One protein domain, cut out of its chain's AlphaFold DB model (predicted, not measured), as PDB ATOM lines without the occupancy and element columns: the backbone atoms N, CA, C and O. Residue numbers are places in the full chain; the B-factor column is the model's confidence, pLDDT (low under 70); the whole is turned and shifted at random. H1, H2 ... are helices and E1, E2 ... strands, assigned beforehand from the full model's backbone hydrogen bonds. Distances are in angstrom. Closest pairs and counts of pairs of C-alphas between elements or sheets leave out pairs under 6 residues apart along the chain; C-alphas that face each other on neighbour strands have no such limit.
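What this domain is: This is residues 244 to 338 of the 531 residues of the protein "Type II CRISPR RNA-guided endonuclease Cas9" of Alphaproteobacteria bacterium (UniProt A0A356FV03). A short helix, H1, sits at the middle of a loose arch of helices: H2 packs across it on one side, with H6 packed on the far side of H2, while H3, H4 and H5 follow one another round its other side. H6 lies toward one end of the longest axis and H4 toward the other, with H1 and H2 between them; strand E1 leads into H1. The printed part has 95 residues, with one named strand and six named helices in the order E1, H1, H2, H3, H4, H5, H6, and the class is mostly helix. The whole is compact, with a radius of gyration of the C-alphas of 14.2 A, and spans 42 by 29 by 26 A.

Where its parts are: E1, residues 244 to 248, begins at C-alpha 244 (5.314, 128.675, 365.836) and measures 13.6 A. H1, residues 249 to 258, is 14.1 A long. H2, residues 271 to 281, is 15.6 A long. H3, residues 284 to 296, is the longest helix at 18.8 A and begins at C-alpha 284 (16.881, 125.164, 364.689). H4 takes residues 300 to 307, 10.7 A, and H5 residues 311 to 314, 5.7 A. H6, residues 326 to 335, is 14.3 A long and ends at C-alpha 335 (16.212, 150.943, 352.522).

How they stand to each other: E1 pairs with no named strand and meets H1 only through their link. H1 is the hub, touching three helices. H1 and H2 touch about perpendicular, at 90 degrees, with the closest C-alphas, those of Thr 252 and Ile 279, 6.1 A apart. H3 only just touches H1, with 3 pairs of C-alphas within 8 A and with residues 286 to 290 alone; the closest C-alphas, Leu 251 and Thr 287, are 6.8 A apart, and the lines are about perpendicular at 88 degrees. H5 only just touches H1, also with 3 pairs, the closest C-alphas being Phe 254 and Tyr 312 at 6.7 A. H4 only just touches H5, with 3 pairs, the closest being Lys 300 and Trp 311 at 5.7 A. H2 and H6 touch, closest at the C-alphas of Gln 274 and Val 334, 6.6 A, at a shallow tilt of 34.9 degrees, only just short of steep, opposite ways. E1 and H3 are near each other, with 5 pairs of C-alphas within 10 A. H1 and H6 are apart. Every O i to N i+4 pair is within hydrogen-bond range in H1, H2, H3, H4 and H6; H5 is too short for such a pair.

The domain as a whole: The two C-alphas farthest apart, Glu 298 and Phe 338, are 43.0 A apart. The printed part has no cut. The links H1 to H2, 12 residues, and H5 to H6, 11 residues, are long; the others are tight. The mean pLDDT of the printed part is 78.3, and it is under 70 at residue 266, residue 288 and residues 291 to 318.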
ATOM      1  N   VAL A 244       4.948 127.431 365.154       85.44
ATOM      2  CA  VAL A 244       5.314 128.675 365.836       85.44
ATOM      3  C   VAL A 244       6.525 128.399 366.718       85.44
ATOM      4  O   VAL A 244       6.446 127.653 367.692       85.44
ATOM      5  N   GLN A 245       7.668 128.999 366.383       83.31
ATOM      6  CA  GLN A 245       8.938 128.756 367.063       83.31
ATOM      7  C   GLN A 245       9.494 130.030 367.683       83.31
ATOM      8  O   GLN A 245       9.515 131.099 367.075       83.31
ATOM      9  N   ALA A 246       9.995 129.910 368.906       78.56
ATOM     10  CA  ALA A 246      10.678 131.012 369.550       78.56
ATOM     11  C   ALA A 246      12.158 131.043 369.172       78.56
ATOM     12  O   ALA A 246      12.807 130.003 369.002       78.56
ATOM     13  N   ARG A 247      12.711 132.251 369.116       78.00
ATOM     14  CA  ARG A 247      14.139 132.518 368.970       78.00
ATOM     15  C   ARG A 247      14.625 133.383 370.122       78.00
ATOM     16  O   ARG A 247      13.913 134.244 370.627       78.00
ATOM     17  N   ASN A 248      15.848 133.120 370.556       70.50
ATOM     18  CA  ASN A 248      16.510 133.905 371.588       70.50
ATOM     19  C   ASN A 248      17.223 135.091 370.931       70.50
ATOM     20  O   ASN A 248      17.941 134.886 369.957       70.50
ATOM     21  N   GLY A 249      17.140 136.288 371.511       74.25
ATOM     22  CA  GLY A 249      17.858 137.441 370.966       74.25
ATOM     23  C   GLY A 249      19.384 137.339 370.955       74.25
ATOM     24  O   GLY A 249      20.035 137.998 370.151       74.25
ATOM     25  N   ALA A 250      19.980 136.447 371.752       72.19
ATOM     26  CA  ALA A 250      21.400 136.118 371.604       72.19
ATOM     27  C   ALA A 250      21.714 135.426 370.263       72.19
ATOM     28  O   ALA A 250      22.806 135.602 369.734       72.19
ATOM     29  N   LEU A 251      20.771 134.646 369.724       78.69
ATOM     30  CA  LEU A 251      20.908 134.024 368.409       78.69
ATOM     31  C   LEU A 251      20.790 135.068 367.301       78.69
ATOM     32  O   LEU A 251      21.614 135.073 366.393       78.69
ATOM     33  N   THR A 252      19.814 135.971 367.408       84.81
ATOM     34  CA  THR A 252      19.648 137.086 366.469       84.81
ATOM     35  C   THR A 252      20.904 137.952 366.423       84.81
ATOM     36  O   THR A 252      21.417 138.217 365.341       84.81
ATOM     37  N   ASP A 253      21.447 138.350 367.581       82.50
ATOM     38  CA  ASP A 253      22.661 139.175 367.641       82.50
ATOM     39  C   ASP A 253      23.879 138.462 367.043       82.50
ATOM     40  O   ASP A 253      24.613 139.053 366.250       82.50
ATOM     41  N   PHE A 254      24.047 137.172 367.358       82.69
ATOM     42  CA  PHE A 254      25.111 136.345 366.796       82.69
ATOM     43  C   PHE A 254      25.023 136.261 365.269       82.69
ATOM     44  O   PHE A 254      25.977 136.630 364.590       82.69
ATOM     45  N   LEU A 255      23.886 135.823 364.718       88.38
ATOM     46  CA  LEU A 255      23.722 135.658 363.269       88.38
ATOM     47  C   LEU A 255      23.855 136.985 362.532       88.38
ATOM     48  O   LEU A 255      24.534 137.068 361.513       88.38
ATOM     49  N   ARG A 256      23.278 138.050 363.087       89.94
ATOM     50  CA  ARG A 256      23.387 139.392 362.528       89.94
ATOM     51  C   ARG A 256      24.846 139.850 362.431       89.94
ATOM     52  O   ARG A 256      25.248 140.359 361.389       89.94
ATOM     53  N   HIS A 257      25.638 139.638 363.483       86.06
ATOM     54  CA  HIS A 257      27.068 139.950 363.469       86.06
ATOM     55  C   HIS A 257      27.823 139.109 362.429       86.06
ATOM     56  O   HIS A 257      28.596 139.655 361.647       86.06
ATOM     57  N   GLN A 258      27.550 137.804 362.374       86.62
ATOM     58  CA  GLN A 258      28.198 136.873 361.444       86.62
ATOM     59  C   GLN A 258      27.865 137.159 359.972       86.62
ATOM     60  O   GLN A 258      28.695 136.940 359.094       86.62
ATOM     61  N   TRP A 259      26.677 137.695 359.696       91.06
ATOM     62  CA  TRP A 259      26.256 138.103 358.355       91.06
ATOM     63  C   TRP A 259      26.609 139.560 358.015       91.06
ATOM     64  O   TRP A 259      26.181 140.062 356.978       91.06
ATOM     65  N   GLY A 260      27.387 140.247 358.861       88.56
ATOM     66  CA  GLY A 260      27.871 141.609 358.601       88.56
ATOM     67  C   GLY A 260      26.805 142.704 358.713       88.56
ATOM     68  O   GLY A 260      27.027 143.836 358.290       88.56
ATOM     69  N   LEU A 261      25.640 142.399 359.284       89.38
ATOM     70  CA  LEU A 261      24.531 143.336 359.414       89.38
ATOM     71  C   LEU A 261      24.751 144.252 360.632       89.38
ATOM     72  O   LEU A 261      24.732 143.816 361.785       89.38
ATOM     73  N   ARG A 262      24.952 145.553 360.408       82.50
ATOM     74  CA  ARG A 262      25.115 146.528 361.499       82.50
ATOM     75  C   ARG A 262      23.750 146.929 362.061       82.50
ATOM     76  O   ARG A 262      22.784 147.088 361.323       82.50
ATOM     77  N   LYS A 263      23.656 147.091 363.384       78.88
ATOM     78  CA  LYS A 263      22.473 147.653 364.053       78.88
ATOM     79  C   LYS A 263      22.814 149.034 364.574       78.88
ATOM     80  O   LYS A 263      23.593 149.135 365.520       78.88
ATOM     81  N   ASP A 264      22.196 150.057 364.005       73.81
ATOM     82  CA  ASP A 264      22.194 151.386 364.598       73.81
ATOM     83  C   ASP A 264      20.801 151.694 365.151       73.81
ATOM     84  O   ASP A 264      19.815 151.705 364.418       73.81
ATOM     85  N   ARG A 265      20.705 151.849 366.475       71.00
ATOM     86  CA  ARG A 265      19.436 152.167 367.152       71.00
ATOM     87  C   ARG A 265      19.152 153.665 367.164       71.00
ATOM     88  O   ARG A 265      18.037 154.047 367.491       71.00
ATOM     89  N   SER A 266      20.169 154.483 366.901       67.75
ATOM     90  CA  SER A 266      20.071 155.938 366.975       67.75
ATOM     91  C   SER A 266      19.637 156.560 365.652       67.75
ATOM     92  O   SER A 266      19.050 157.634 365.657       67.75
ATOM     93  N   GLU A 267      19.885 155.867 364.538       72.88
ATOM     94  CA  GLU A 267      19.602 156.383 363.197       72.88
ATOM     95  C   GLU A 267      18.154 156.158 362.745       72.88
ATOM     96  O   GLU A 267      17.581 157.022 362.087       72.88
ATOM     97  N   SER A 268      17.571 154.985 363.019       81.94
ATOM     98  CA  SER A 268      16.281 154.608 362.433       81.94
ATOM     99  C   SER A 268      15.635 153.408 363.125       81.94
ATOM    100  O   SER A 268      16.306 152.467 363.566       81.94
ATOM    101  N   ASP A 269      14.305 153.369 363.114       83.69
ATOM    102  CA  ASP A 269      13.521 152.227 363.588       83.69
ATOM    103  C   ASP A 269      13.551 151.010 362.633       83.69
ATOM    104  O   ASP A 269      13.099 149.908 362.967       83.69
ATOM    105  N   LYS A 270      14.132 151.173 361.438       88.25
ATOM    106  CA  LYS A 270      14.264 150.132 360.402       88.25
ATOM    107  C   LYS A 270      15.016 148.879 360.857       88.25
ATOM    108  O   LYS A 270      14.794 147.790 360.320       88.25
ATOM    109  N   HIS A 271      15.865 148.995 361.877       84.44
ATOM    110  CA  HIS A 271      16.626 147.870 362.418       84.44
ATOM    111  C   HIS A 271      15.733 146.730 362.948       84.44
ATOM    112  O   HIS A 271      16.172 145.581 362.977       84.44
ATOM    113  N   HIS A 272      14.478 147.013 363.320       86.12
ATOM    114  CA  HIS A 272      13.508 145.985 363.700       86.12
ATOM    115  C   HIS A 272      13.164 145.038 362.547       86.12
ATOM    116  O   HIS A 272      13.020 143.835 362.761       86.12
ATOM    117  N   ALA A 273      13.066 145.553 361.320       89.31
ATOM    118  CA  ALA A 273      12.821 144.723 360.149       89.31
ATOM    119  C   ALA A 273      14.056 143.896 359.774       89.31
ATOM    120  O   ALA A 273      13.923 142.724 359.431       89.31
ATOM    121  N   GLN A 274      15.257 144.468 359.915       91.62
ATOM    122  CA  GLN A 274      16.506 143.720 359.750       91.62
ATOM    123  C   GLN A 274      16.580 142.538 360.729       91.62
ATOM    124  O   GLN A 274      16.862 141.416 360.316       91.62
ATOM    125  N   ASP A 275      16.280 142.770 362.012       90.56
ATOM    126  CA  ASP A 275      16.233 141.701 363.014       90.56
ATOM    127  C   ASP A 275      15.160 140.651 362.648       90.56
ATOM    128  O   ASP A 275      15.431 139.453 362.726       90.56
ATOM    129  N   ALA A 276      13.984 141.062 362.156       91.19
ATOM    130  CA  ALA A 276      12.931 140.143 361.706       91.19
ATOM    131  C   ALA A 276      13.370 139.236 360.540       91.19
ATOM    132  O   ALA A 276      13.056 138.044 360.551       91.19
ATOM    133  N   ILE A 277      14.135 139.755 359.571       93.44
ATOM    134  CA  ILE A 277      14.703 138.942 358.480       93.44
ATOM    135  C   ILE A 277      15.702 137.920 359.038       93.44
ATOM    136  O   ILE A 277      15.678 136.747 358.654       93.44
ATOM    137  N   VAL A 278      16.541 138.337 359.993       92.69
ATOM    138  CA  VAL A 278      17.492 137.433 360.654       92.69
ATOM    139  C   VAL A 278      16.762 136.313 361.395       92.69
ATOM    140  O   VAL A 278      17.122 135.145 361.259       92.69
ATOM    141  N   ILE A 279      15.703 136.650 362.131       91.62
ATOM    142  CA  ILE A 279      14.862 135.701 362.871       91.62
ATOM    143  C   ILE A 279      14.156 134.722 361.925       91.62
ATOM    144  O   ILE A 279      14.076 133.530 362.229       91.62
ATOM    145  N   ALA A 280      13.676 135.188 360.770       92.31
ATOM    146  CA  ALA A 280      13.077 134.324 359.753       92.31
ATOM    147  C   ALA A 280      14.087 133.286 359.226       92.31
ATOM    148  O   ALA A 280      13.746 132.113 359.097       92.31
ATOM    149  N   CYS A 281      15.347 133.687 359.024       91.88
ATOM    150  CA  CYS A 281      16.423 132.803 358.554       91.88
ATOM    151  C   CYS A 281      17.060 131.944 359.665       91.88
ATOM    152  O   CYS A 281      17.836 131.026 359.385       91.88
ATOM    153  N   ALA A 282      16.758 132.221 360.935       87.31
ATOM    154  CA  ALA A 282      17.291 131.484 362.074       87.31
ATOM    155  C   ALA A 282      16.592 130.118 362.217       87.31
ATOM    156  O   ALA A 282      15.537 129.994 362.841       87.31
ATOM    157  N   THR A 283      17.179 129.070 361.643       84.00
ATOM    158  CA  THR A 283      16.723 127.679 361.787       84.00
ATOM    159  C   THR A 283      17.105 127.070 363.145       84.00
ATOM    160  O   THR A 283      17.983 127.568 363.856       84.00
ATOM    161  N   ASN A 284      16.495 125.931 363.496       75.38
ATOM    162  CA  ASN A 284      16.881 125.164 364.689       75.38
ATOM    163  C   ASN A 284      18.343 124.680 364.639       75.38
ATOM    164  O   ASN A 284      18.971 124.553 365.690       75.38
ATOM    165  N   GLY A 285      18.908 124.481 363.442       77.62
ATOM    166  CA  GLY A 285      20.324 124.150 363.265       77.62
ATOM    167  C   GLY A 285      21.246 125.243 363.810       77.62
ATOM    168  O   GLY A 285      22.181 124.943 364.549       77.62
ATOM    169  N   TYR A 286      20.936 126.520 363.558       81.44
ATOM    170  CA  TYR A 286      21.705 127.631 364.129       81.44
ATOM    171  C   TYR A 286      21.572 127.722 365.653       81.44
ATOM    172  O   TYR A 286      22.546 128.038 366.336       81.44
ATOM    173  N   THR A 287      20.401 127.391 366.206       70.12
ATOM    174  CA  THR A 287      20.207 127.305 367.662       70.12
ATOM    175  C   THR A 287      21.108 126.234 368.280       70.12
ATOM    176  O   THR A 287      21.788 126.498 369.272       70.12
ATOM    177  N   GLN A 288      21.147 125.037 367.685       69.62
ATOM    178  CA  GLN A 288      22.002 123.936 368.142       69.62
ATOM    179  C   GLN A 288      23.487 124.280 367.995       69.62
ATOM    180  O   GLN A 288      24.264 124.039 368.918       69.62
ATOM    181  N   TYR A 289      23.866 124.911 366.882       74.81
ATOM    182  CA  TYR A 289      25.227 125.375 366.638       74.81
ATOM    183  C   TYR A 289      25.682 126.394 367.691       74.81
ATOM    184  O   TYR A 289      26.720 126.209 368.323       74.81
ATOM    185  N   LEU A 290      24.871 127.419 367.977       71.44
ATOM    186  CA  LEU A 290      25.185 128.402 369.015       71.44
ATOM    187  C   LEU A 290      25.263 127.762 370.412       71.44
ATOM    188  O   LEU A 290      26.116 128.137 371.217       71.44
ATOM    189  N   ALA A 291      24.401 126.786 370.710       63.91
ATOM    190  CA  ALA A 291      24.456 126.037 371.964       63.91
ATOM    191  C   ALA A 291      25.738 125.193 372.078       63.91
ATOM    192  O   ALA A 291      26.349 125.154 373.147       63.91
ATOM    193  N   HIS A 292      26.174 124.564 370.987       68.31
ATOM    194  CA  HIS A 292      27.427 123.816 370.923       68.31
ATOM    195  C   HIS A 292      28.643 124.730 371.126       68.31
ATOM    196  O   HIS A 292      29.447 124.479 372.023       68.31
ATOM    197  N   LEU A 293      28.722 125.848 370.392       65.44
ATOM    198  CA  LEU A 293      29.778 126.849 370.574       65.44
ATOM    199  C   LEU A 293      29.800 127.395 372.007       65.44
ATOM    200  O   LEU A 293      30.859 127.578 372.601       65.44
ATOM    201  N   SER A 294      28.618 127.617 372.587       62.56
ATOM    202  CA  SER A 294      28.485 128.027 373.980       62.56
ATOM    203  C   SER A 294      29.117 126.989 374.913       62.56
ATOM    204  O   SER A 294      29.862 127.371 375.805       62.56
ATOM    205  N   LYS A 295      28.900 125.685 374.728       59.22
ATOM    206  CA  LYS A 295      29.524 124.662 375.591       59.22
ATOM    207  C   LYS A 295      31.055 124.666 375.524       59.22
ATOM    208  O   LYS A 295      31.681 124.495 376.558       59.22
ATOM    209  N   ILE A 296      31.632 124.904 374.345       62.69
ATOM    210  CA  ILE A 296      33.093 124.932 374.141       62.69
ATOM    211  C   ILE A 296      33.740 126.139 374.837       62.69
ATOM    212  O   ILE A 296      34.877 126.073 375.293       62.69
ATOM    213  N   PHE A 297      33.024 127.260 374.932       60.59
ATOM    214  CA  PHE A 297      33.554 128.480 375.532       60.59
ATOM    215  C   PHE A 297      33.245 128.524 377.038       60.59
ATOM    216  O   PHE A 297      32.192 129.011 377.451       60.59
ATOM    217  N   GLU A 298      34.149 128.016 377.877       48.94
ATOM    218  CA  GLU A 298      33.932 127.914 379.334       48.94
ATOM    219  C   GLU A 298      33.983 129.282 380.055       48.94
ATOM    220  O   GLU A 298      33.199 129.542 380.966       48.94
ATOM    221  N   ASN A 299      34.799 130.232 379.578       56.75
ATOM    222  CA  ASN A 299      35.054 131.527 380.237       56.75
ATOM    223  C   ASN A 299      34.266 132.721 379.649       56.75
ATOM    224  O   ASN A 299      34.789 133.828 379.485       56.75
ATOM    225  N   LYS A 300      32.975 132.530 379.348       58.38
ATOM    226  CA  LYS A 300      32.106 133.564 378.729       58.38
ATOM    227  C   LYS A 300      31.988 134.838 379.556       58.38
ATOM    228  O   LYS A 300      32.029 135.938 379.008       58.38
ATOM    229  N   GLN A 301      31.804 134.673 380.866       51.12
ATOM    230  CA  GLN A 301      31.587 135.779 381.797       51.12
ATOM    231  C   GLN A 301      32.859 136.623 381.927       51.12
ATOM    232  O   GLN A 301      32.793 137.846 381.900       51.12
ATOM    233  N   ALA A 302      34.023 135.968 381.991       55.91
ATOM    234  CA  ALA A 302      35.318 136.634 382.044       55.91
ATOM    235  C   ALA A 302      35.615 137.416 380.753       55.91
ATOM    236  O   ALA A 302      36.081 138.549 380.829       55.91
ATOM    237  N   TYR A 303      35.287 136.860 379.579       61.81
ATOM    238  CA  TYR A 303      35.426 137.573 378.304       61.81
ATOM    239  C   TYR A 303      34.524 138.812 378.248       61.81
ATOM    240  O   TYR A 303      35.000 139.910 377.969       61.81
ATOM    241  N   ALA A 304      33.234 138.654 378.565       59.50
ATOM    242  CA  ALA A 304      32.284 139.763 378.554       59.50
ATOM    243  C   ALA A 304      32.683 140.879 379.530       59.50
ATOM    244  O   ALA A 304      32.615 142.052 379.179       59.50
ATOM    245  N   ASN A 305      33.169 140.519 380.722       60.28
ATOM    246  CA  ASN A 305      33.652 141.483 381.709       60.28
ATOM    247  C   ASN A 305      34.942 142.191 381.262       60.28
ATOM    248  O   ASN A 305      35.136 143.354 381.595       60.28
ATOM    249  N   LYS A 306      35.824 141.506 380.523       67.06
ATOM    250  CA  LYS A 306      37.110 142.054 380.069       67.06
ATOM    251  C   LYS A 306      36.977 142.970 378.850       67.06
ATOM    252  O   LYS A 306      37.699 143.956 378.763       67.06
ATOM    253  N   TYR A 307      36.093 142.632 377.915       64.31
ATOM    254  CA  TYR A 307      36.001 143.308 376.616       64.31
ATOM    255  C   TYR A 307      34.710 144.114 376.424       64.31
ATOM    256  O   TYR A 307      34.583 144.812 375.426       64.31
ATOM    257  N   GLY A 308      33.742 144.020 377.343       61.97
ATOM    258  CA  GLY A 308      32.456 144.720 377.229       61.97
ATOM    259  C   GLY A 308      31.547 144.189 376.113       61.97
ATOM    260  O   GLY A 308      30.508 144.779 375.830       61.97
ATOM    261  N   GLU A 309      31.909 143.066 375.487       66.50
ATOM    262  CA  GLU A 309      31.203 142.485 374.349       66.50
ATOM    263  C   GLU A 309      30.917 140.987 374.543       66.50
ATOM    264  O   GLU A 309      31.652 140.294 375.254       66.50
ATOM    265  N   PRO A 310      29.872 140.435 373.898       59.38
ATOM    266  CA  PRO A 310      29.611 139.003 373.945       59.38
ATOM    267  C   PRO A 310      30.767 138.176 373.358       59.38
ATOM    268  O   PRO A 310      31.287 138.489 372.290       59.38
ATOM    269  N   TRP A 311      31.108 137.062 374.014       61.12
ATOM    270  CA  TRP A 311      32.207 136.161 373.624       61.12
ATOM    271  C   TRP A 311      32.150 135.681 372.167       61.12
ATOM    272  O   TRP A 311      33.184 135.480 371.539       61.12
ATOM    273  N   TYR A 312      30.950 135.532 371.603       64.31
ATOM    274  CA  TYR A 312      30.766 135.041 370.240       64.31
ATOM    275  C   TYR A 312      31.179 136.048 369.154       64.31
ATOM    276  O   TYR A 312      31.325 135.647 368.004       64.31
ATOM    277  N   LYS A 313      31.423 137.323 369.493       66.06
ATOM    278  CA  LYS A 313      32.036 138.294 368.566       66.06
ATOM    279  C   LYS A 313      33.532 138.048 368.342       66.06
ATOM    280  O   LYS A 313      34.089 138.480 367.342       66.06
ATOM    281  N   ALA A 314      34.189 137.315 369.244       62.22
ATOM    282  CA  ALA A 314      35.576 136.882 369.063       62.22
ATOM    283  C   ALA A 314      35.717 135.787 367.990       62.22
ATOM    284  O   ALA A 314      36.825 135.475 367.548       62.22
ATOM    285  N   PHE A 315      34.600 135.161 367.608       65.88
ATOM    286  CA  PHE A 315      34.578 134.029 366.700       65.88
ATOM    287  C   PHE A 315      34.688 134.515 365.251       65.88
ATOM    288  O   PHE A 315      33.733 135.036 364.680       65.88
ATOM    289  N   LYS A 316      35.880 134.348 364.663       61.12
ATOM    290  CA  LYS A 316      36.213 134.828 363.309       61.12
ATOM    291  C   LYS A 316      35.661 133.958 362.172       61.12
ATOM    292  O   LYS A 316      35.720 134.372 361.014       61.12
ATOM    293  N   GLN A 317      35.179 132.746 362.459       64.69
ATOM    294  CA  GLN A 317      34.592 131.895 361.421       64.69
ATOM    295  C   GLN A 317      33.219 132.433 361.042       64.69
ATOM    296  O   GLN A 317      32.306 132.416 361.863       64.69
ATOM    297  N   HIS A 318      33.101 132.878 359.794       68.38
ATOM    298  CA  HIS A 318      31.875 133.443 359.257       68.38
ATOM    299  C   HIS A 318      30.855 132.323 359.060       68.38
ATOM    300  O   HIS A 318      31.076 131.388 358.287       68.38
ATOM    301  N   VAL A 319      29.732 132.411 359.770       82.19
ATOM    302  CA  VAL A 319      28.582 131.541 359.506       82.19
ATOM    303  C   VAL A 319      28.102 131.810 358.080       82.19
ATOM    304  O   VAL A 319      27.868 132.965 357.720       82.19
ATOM    305  N   LYS A 320      27.953 130.751 357.269       86.50
ATOM    306  CA  LYS A 320      27.479 130.875 355.884       86.50
ATOM    307  C   LYS A 320      26.162 131.660 355.856       86.50
ATOM    308  O   LYS A 320      25.274 131.431 356.680       86.50
ATOM    309  N   GLN A 321      26.058 132.605 354.928       90.38
ATOM    310  CA  GLN A 321      24.821 133.349 354.715       90.38
ATOM    311  C   GLN A 321      23.713 132.412 354.200       90.38
ATOM    312  O   GLN A 321      24.023 131.385 353.587       90.38
ATOM    313  N   PRO A 322      22.429 132.737 354.433       91.94
ATOM    314  CA  PRO A 322      21.315 131.924 353.950       91.94
ATOM    315  C   PRO A 322      21.334 131.678 352.431       91.94
ATOM    316  O   PRO A 322      21.014 130.576 351.990       91.94
ATOM    317  N   TRP A 323      21.756 132.674 351.650       94.19
ATOM    318  CA  TRP A 323      21.997 132.583 350.208       94.19
ATOM    319  C   TRP A 323      23.108 133.556 349.787       94.19
ATOM    320  O   TRP A 323      23.512 134.426 350.565       94.19
ATOM    321  N   ASP A 324      23.608 133.405 348.561       93.69
ATOM    322  CA  ASP A 324      24.616 134.305 347.996       93.69
ATOM    323  C   ASP A 324      23.996 135.681 347.716       93.69
ATOM    324  O   ASP A 324      22.969 135.775 347.049       93.69
ATOM    325  N   GLY A 325      24.606 136.753 348.230       93.19
ATOM    326  CA  GLY A 325      24.067 138.116 348.107       93.19
ATOM    327  C   GLY A 325      23.079 138.527 349.208       93.19
ATOM    328  O   GLY A 325      22.547 139.635 349.167       93.19
ATOM    329  N   PHE A 326      22.871 137.683 350.229       94.25
ATOM    330  CA  PHE A 326      21.939 137.943 351.335       94.25
ATOM    331  C   PHE A 326      22.120 139.325 351.971       94.25
ATOM    332  O   PHE A 326      21.144 140.030 352.217       94.25
ATOM    333  N   TYR A 327      23.363 139.736 352.234       92.75
ATOM    334  CA  TYR A 327      23.634 141.042 352.837       92.75
ATOM    335  C   TYR A 327      23.080 142.195 351.985       92.75
ATOM    336  O   TYR A 327      22.387 143.071 352.504       92.75
ATOM    337  N   GLN A 328      23.361 142.180 350.682       94.25
ATOM    338  CA  GLN A 328      22.936 143.208 349.736       94.25
ATOM    339  C   GLN A 328      21.410 143.254 349.632       94.25
ATOM    340  O   GLN A 328      20.829 144.337 349.710       94.25
ATOM    341  N   ASP A 329      20.768 142.088 349.547       95.19
ATOM    342  CA  ASP A 329      19.311 141.979 349.482       95.19
ATOM    343  C   ASP A 329      18.644 142.522 350.746       95.19
ATOM    344  O   ASP A 329      17.640 143.232 350.662       95.19
ATOM    345  N   VAL A 330      19.213 142.240 351.924       93.31
ATOM    346  CA  VAL A 330      18.718 142.773 353.199       93.31
ATOM    347  C   VAL A 330      18.863 144.290 353.244       93.31
ATOM    348  O   VAL A 330      17.908 144.967 353.612       93.31
ATOM    349  N   GLN A 331      20.013 144.846 352.859       91.94
ATOM    350  CA  GLN A 331      20.208 146.300 352.869       91.94
ATOM    351  C   GLN A 331      19.262 147.009 351.889       91.94
ATOM    352  O   GLN A 331      18.608 147.980 352.272       91.94
ATOM    353  N   ALA A 332      19.123 146.493 350.663       92.56
ATOM    354  CA  ALA A 332      18.183 147.019 349.674       92.56
ATOM    355  C   ALA A 332      16.740 146.950 350.194       92.56
ATOM    356  O   ALA A 332      16.008 147.939 350.160       92.56
ATOM    357  N   SER A 333      16.373 145.808 350.781       91.81
ATOM    358  CA  SER A 333      15.068 145.598 351.399       91.81
ATOM    359  C   SER A 333      14.789 146.604 352.508       91.81
ATOM    360  O   SER A 333      13.715 147.193 352.545       91.81
ATOM    361  N   VAL A 334      15.755 146.824 353.402       90.12
ATOM    362  CA  VAL A 334      15.634 147.733 354.547       90.12
ATOM    363  C   VAL A 334      15.578 149.200 354.120       90.12
ATOM    364  O   VAL A 334      14.888 149.999 354.753       90.12
ATOM    365  N   ALA A 335      16.243 149.575 353.029       88.44
ATOM    366  CA  ALA A 335      16.212 150.943 352.522       88.44
ATOM    367  C   ALA A 335      14.793 151.381 352.108       88.44
ATOM    368  O   ALA A 335      14.371 152.483 352.469       88.44
ATOM    369  N   GLU A 336      14.040 150.504 351.438       89.38
ATOM    370  CA  GLU A 336      12.699 150.777 350.889       89.38
ATOM    371  C   GLU A 336      11.570 150.790 351.928       89.38
ATOM    372  O   GLU A 336      10.424 151.137 351.636       89.38
ATOM    373  N   ILE A 337      11.883 150.400 353.158       90.06
ATOM    374  CA  ILE A 337      10.896 150.199 354.205       90.06
ATOM    375  C   ILE A 337      10.192 151.501 354.602       90.06
ATOM    376  O   ILE A 337      10.821 152.486 355.007       90.06
ATOM    377  N   PHE A 338       8.858 151.426 354.606       91.56
ATOM    378  CA  PHE A 338       7.979 152.356 355.301       91.56
ATOM    379  C   PHE A 338       7.502 151.753 356.633       91.56
ATOM    380  O   PHE A 338       6.869 150.696 356.683       91.56
TER     381      PHE A 338